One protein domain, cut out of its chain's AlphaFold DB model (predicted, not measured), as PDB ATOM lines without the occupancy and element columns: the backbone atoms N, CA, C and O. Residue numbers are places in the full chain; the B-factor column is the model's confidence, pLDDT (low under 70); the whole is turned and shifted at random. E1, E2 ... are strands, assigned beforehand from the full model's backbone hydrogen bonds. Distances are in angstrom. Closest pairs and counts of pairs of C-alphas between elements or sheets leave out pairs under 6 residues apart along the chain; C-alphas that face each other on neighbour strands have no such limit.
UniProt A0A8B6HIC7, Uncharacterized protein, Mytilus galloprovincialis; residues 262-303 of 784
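Overview. This is residues 262 to 303 of the 784 residues of an uncharacterized protein of Mytilus galloprovincialis (UniProt A0A8B6HIC7). There is little regular structure here: one tiny two-stranded hairpin, E1 and E2, sits in the middle, with loops reaching out at both ends of the long axis. Residues 262 to 272 make a loop at one end; residues 285 to 303 swing out at the other and fold back toward the hairpin. The printed part has 42 residues, no named helix and two strands, E1 then E2, antiparallel; the class is all strand, with 6 residues in named elements. It is compact, radius of gyration of the C-alphas 9.5 A, spanning 28 by 20 by 15 A.

Arrangement. Look at E1, residues 273 to 275, and E2, residues 282 to 284, a hairpin with 146 degrees between directions. C-alphas 273 and 284 face each other at 4.1 A; N 274 and O 283 are within hydrogen-bond range at 2.9 A.

Along the chain. Find C-alpha 273 at (256.538, 185.843, 165.278); E1 runs 6.8 A from there. E2 runs 6.9 A to C-alpha 284 at (259.490, 187.547, 167.500).

Size, cuts and confidence. The C-alphas farthest apart, of Asn 266 and Asp 298, are 28.1 A apart. The printed part has no cut, and the link from E1 to E2 is short. Residues 295 and 297 have pLDDT under 70.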
ATOM      1  N   CYS A 262     256.659 184.903 173.689       97.50
ATOM      2  CA  CYS A 262     258.007 184.735 173.167       97.50
ATOM      3  C   CYS A 262     259.020 184.466 174.295       97.50
ATOM      4  O   CYS A 262     259.221 185.348 175.136       97.50
ATOM      5  N   PRO A 263     259.743 183.326 174.276       95.25
ATOM      6  CA  PRO A 263     260.646 182.921 175.362       95.25
ATOM      7  C   PRO A 263     261.873 183.834 175.528       95.25
ATOM      8  O   PRO A 263     262.560 183.776 176.542       95.25
ATOM      9  N   LEU A 264     262.165 184.693 174.542       96.12
ATOM     10  CA  LEU A 264     263.306 185.617 174.567       96.12
ATOM     11  C   LEU A 264     262.990 186.993 175.178       96.12
ATOM     12  O   LEU A 264     263.917 187.728 175.510       96.12
ATOM     13  N   CYS A 265     261.713 187.368 175.304       96.69
ATOM     14  CA  CYS A 265     261.316 188.689 175.816       96.69
ATOM     15  C   CYS A 265     260.091 188.687 176.745       96.69
ATOM     16  O   CYS A 265     259.763 189.730 177.309       96.69
ATOM     17  N   ASN A 266     259.422 187.542 176.910       96.06
ATOM     18  CA  ASN A 266     258.198 187.362 177.694       96.06
ATOM     19  C   ASN A 266     257.028 188.281 177.278       96.06
ATOM     20  O   ASN A 266     256.181 188.628 178.100       96.06
ATOM     21  N   GLN A 267     256.964 188.657 175.995       96.19
ATOM     22  CA  GLN A 267     255.840 189.389 175.396       96.19
ATOM     23  C   GLN A 267     254.985 188.468 174.513       96.19
ATOM     24  O   GLN A 267     255.483 187.489 173.957       96.19
ATOM     25  N   GLU A 268     253.704 188.800 174.371       95.56
ATOM     26  CA  GLU A 268     252.722 188.066 173.563       95.56
ATOM     27  C   GLU A 268     253.158 187.906 172.093       95.56
ATOM     28  O   GLU A 268     253.693 188.828 171.463       95.56
ATOM     29  N   ALA A 269     252.939 186.714 171.539       92.75
ATOM     30  CA  ALA A 269     253.213 186.396 170.147       92.75
ATOM     31  C   ALA A 269     252.163 187.048 169.231       92.75
ATOM     32  O   ALA A 269     250.983 186.713 169.274       92.75
ATOM     33  N   GLY A 270     252.602 187.999 168.403       91.50
ATOM     34  CA  GLY A 270     251.756 188.715 167.440       91.50
ATOM     35  C   GLY A 270     252.143 188.432 165.987       91.50
ATOM     36  O   GLY A 270     252.939 187.547 165.703       91.50
ATOM     37  N   GLU A 271     251.661 189.252 165.046       88.12
ATOM     38  CA  GLU A 271     251.891 189.075 163.592       88.12
ATOM     39  C   GLU A 271     253.370 188.980 163.144       88.12
ATOM     40  O   GLU A 271     253.634 188.597 162.006       88.12
ATOM     41  N   ASN A 272     254.322 189.334 164.016       94.81
ATOM     42  CA  ASN A 272     255.766 189.340 163.766       94.81
ATOM     43  C   ASN A 272     256.514 188.206 164.501       94.81
ATOM     44  O   ASN A 272     257.662 188.405 164.904       94.81
ATOM     45  N   THR A 273     255.882 187.051 164.738       96.81
ATOM     46  CA  THR A 273     256.538 185.843 165.278       96.81
ATOM     47  C   THR A 273     256.671 184.719 164.254       96.81
ATOM     48  O   THR A 273     255.825 184.570 163.376       96.81
ATOM     49  N   ILE A 274     257.707 183.893 164.413       96.56
ATOM     50  CA  ILE A 274     257.877 182.599 163.738       96.56
ATOM     51  C   ILE A 274     257.866 181.472 164.776       96.56
ATOM     52  O   ILE A 274     258.318 181.672 165.902       96.56
ATOM     53  N   GLU A 275     257.380 180.294 164.409       97.19
ATOM     54  CA  GLU A 275     257.488 179.089 165.233       97.19
ATOM     55  C   GLU A 275     258.892 178.471 165.109       97.19
ATOM     56  O   GLU A 275     259.453 178.376 164.015       97.19
ATOM     57  N   CYS A 276     259.488 178.059 166.229       97.19
ATOM     58  CA  CYS A 276     260.744 177.311 166.232       97.19
ATOM     59  C   CYS A 276     260.489 175.830 165.920       97.19
ATOM     60  O   CYS A 276     259.860 175.144 166.720       97.19
ATOM     61  N   GLY A 277     261.056 175.290 164.837       96.62
ATOM     62  CA  GLY A 277     260.886 173.879 164.456       96.62
ATOM     63  C   GLY A 277     261.376 172.868 165.506       96.62
ATOM     64  O   GLY A 277     260.918 171.731 165.525       96.62
ATOM     65  N   GLN A 278     262.263 173.283 166.423       96.38
ATOM     66  CA  GLN A 278     262.823 172.408 167.459       96.38
ATOM     67  C   GLN A 278     262.095 172.465 168.819       96.38
ATOM     68  O   GLN A 278     262.116 171.465 169.535       96.38
ATOM     69  N   CYS A 279     261.467 173.586 169.203       96.31
ATOM     70  CA  CYS A 279     260.726 173.699 170.479       96.31
ATOM     71  C   CYS A 279     259.240 174.065 170.345       96.31
ATOM     72  O   CYS A 279     258.539 174.059 171.351       96.31
ATOM     73  N   GLN A 280     258.756 174.373 169.137       96.31
ATOM     74  CA  GLN A 280     257.380 174.809 168.836       96.31
ATOM     75  C   GLN A 280     256.944 176.100 169.566       96.31
ATOM     76  O   GLN A 280     255.771 176.467 169.597       96.31
ATOM     77  N   GLU A 281     257.904 176.850 170.118       96.81
ATOM     78  CA  GLU A 281     257.667 178.169 170.708       96.81
ATOM     79  C   GLU A 281     257.719 179.274 169.646       96.81
ATOM     80  O   GLU A 281     258.542 179.253 168.724       96.81
ATOM     81  N   TRP A 282     256.863 180.284 169.809       97.25
ATOM     82  CA  TRP A 282     256.745 181.416 168.891       97.25
ATOM     83  C   TRP A 282     257.697 182.552 169.275       97.25
ATOM     84  O   TRP A 282     257.592 183.133 170.353       97.25
ATOM     85  N   VAL A 283     258.623 182.905 168.386       97.19
ATOM     86  CA  VAL A 283     259.701 183.875 168.633       97.19
ATOM     87  C   VAL A 283     259.537 185.104 167.743       97.19
ATOM     88  O   VAL A 283     259.394 184.966 166.529       97.19
ATOM     89  N   HIS A 284     259.574 186.320 168.309       97.69
ATOM     90  CA  HIS A 284     259.490 187.547 167.500       97.69
ATOM     91  C   HIS A 284     260.687 187.669 166.560       97.69
ATOM     92  O   HIS A 284     261.818 187.426 166.976       97.69
ATOM     93  N   PHE A 285     260.463 188.133 165.328       97.00
ATOM     94  CA  PHE A 285     261.521 188.316 164.328       97.00
ATOM     95  C   PHE A 285     262.688 189.168 164.860       97.00
ATOM     96  O   PHE A 285     263.846 188.848 164.615       97.00
ATOM     97  N   SER A 286     262.393 190.208 165.649       96.50
ATOM     98  CA  SER A 286     263.390 191.048 166.324       96.50
ATOM     99  C   SER A 286     264.229 190.270 167.343       96.50
ATOM    100  O   SER A 286     265.454 190.327 167.294       96.50
ATOM    101  N   CYS A 287     263.589 189.505 168.230       97.19
ATOM    102  CA  CYS A 287     264.273 188.698 169.244       97.19
ATOM    103  C   CYS A 287     265.078 187.548 168.615       97.19
ATOM    104  O   CYS A 287     266.160 187.207 169.084       97.19
ATOM    105  N   GLY A 288     264.564 186.976 167.525       95.56
ATOM    106  CA  GLY A 288     265.205 185.917 166.752       95.56
ATOM    107  C   GLY A 288     266.274 186.380 165.754       95.56
ATOM    108  O   GLY A 288     266.807 185.535 165.037       95.56
ATOM    109  N   ASN A 289     266.570 187.688 165.676       94.56
ATOM    110  CA  ASN A 289     267.458 188.324 164.685       94.56
ATOM    111  C   ASN A 289     267.098 188.038 163.204       94.56
ATOM    112  O   ASN A 289     267.958 188.029 162.320       94.56
ATOM    113  N   ILE A 290     265.812 187.834 162.911       94.50
ATOM    114  CA  ILE A 290     265.283 187.541 161.574       94.50
ATOM    115  C   ILE A 290     265.031 188.853 160.827       94.50
ATOM    116  O   ILE A 290     263.964 189.456 160.918       94.50
ATOM    117  N   SER A 291     266.022 189.298 160.056       88.25
ATOM    118  CA  SER A 291     265.932 190.533 159.263       88.25
ATOM    119  C   SER A 291     265.025 190.428 158.029       88.25
ATOM    120  O   SER A 291     264.580 191.454 157.518       88.25
ATOM    121  N   ASN A 292     264.741 189.215 157.537       86.50
ATOM    122  CA  ASN A 292     263.821 188.990 156.421       86.50
ATOM    123  C   ASN A 292     263.197 187.574 156.472       86.50
ATOM    124  O   ASN A 292     263.882 186.607 156.126       86.50
ATOM    125  N   PRO A 293     261.911 187.422 156.850       78.25
ATOM    126  CA  PRO A 293     261.265 186.109 156.933       78.25
ATOM    127  C   PRO A 293     261.063 185.440 155.560       78.25
ATOM    128  O   PRO A 293     261.015 184.217 155.486       78.25
ATOM    129  N   LEU A 294     261.032 186.202 154.456       78.56
ATOM    130  CA  LEU A 294     260.820 185.676 153.092       78.56
ATOM    131  C   LEU A 294     262.000 184.846 152.546       78.56
ATOM    132  O   LEU A 294     261.931 184.348 151.423       78.56
ATOM    133  N   ILE A 295     263.097 184.734 153.302       69.94
ATOM    134  CA  ILE A 295     264.290 183.949 152.947       69.94
ATOM    135  C   ILE A 295     264.215 182.517 153.523       69.94
ATOM    136  O   ILE A 295     264.963 181.644 153.088       69.94
ATOM    137  N   MET A 296     263.297 182.233 154.454       76.12
ATOM    138  CA  MET A 296     263.215 180.941 155.164       76.12
ATOM    139  C   MET A 296     262.376 179.860 154.451       76.12
ATOM    140  O   MET A 296     262.101 178.822 155.040       76.12
ATOM    141  N   ASN A 297     261.998 180.065 153.184       64.94
ATOM    142  CA  ASN A 297     260.976 179.269 152.478       64.94
ATOM    143  C   ASN A 297     261.214 177.743 152.424       64.94
ATOM    144  O   ASN A 297     260.246 177.008 152.263       64.94
ATOM    145  N   ASP A 298     262.458 177.272 152.572       72.31
ATOM    146  CA  ASP A 298     262.830 175.846 152.507       72.31
ATOM    147  C   ASP A 298     263.517 175.323 153.789       72.31
ATOM    148  O   ASP A 298     264.130 174.251 153.765       72.31
ATOM    149  N   LYS A 299     263.515 176.081 154.900       82.94
ATOM    150  CA  LYS A 299     264.221 175.692 156.139       82.94
ATOM    151  C   LYS A 299     263.457 176.065 157.402       82.94
ATOM    152  O   LYS A 299     263.176 177.235 157.638       82.94
ATOM    153  N   GLU A 300     263.232 175.066 158.251       94.25
ATOM    154  CA  GLU A 300     262.730 175.250 159.613       94.25
ATOM    155  C   GLU A 300     263.613 176.232 160.394       94.25
ATOM    156  O   GLU A 300     264.845 176.141 160.389       94.25
ATOM    157  N   TYR A 301     262.973 177.183 161.072       95.75
ATOM    158  CA  TYR A 301     263.667 178.126 161.933       95.75
ATOM    159  C   TYR A 301     264.031 177.461 163.262       95.75
ATOM    160  O   TYR A 301     263.166 176.924 163.949       95.75
ATOM    161  N   ILE A 302     265.301 177.545 163.656       96.06
ATOM    162  CA  ILE A 302     265.774 177.125 164.977       96.06
ATOM    163  C   ILE A 302     266.079 178.393 165.775       96.06
ATOM    164  O   ILE A 302     266.893 179.218 165.355       96.06
ATOM    165  N   CYS A 303     265.410 178.572 166.916       96.94
ATOM    166  CA  CYS A 303     265.610 179.742 167.767       96.94
ATOM    167  C   CYS A 303     266.995 179.719 168.451       96.94
ATOM    168  O   CYS A 303     267.582 178.643 168.602       96.94
TER     169      CYS A 303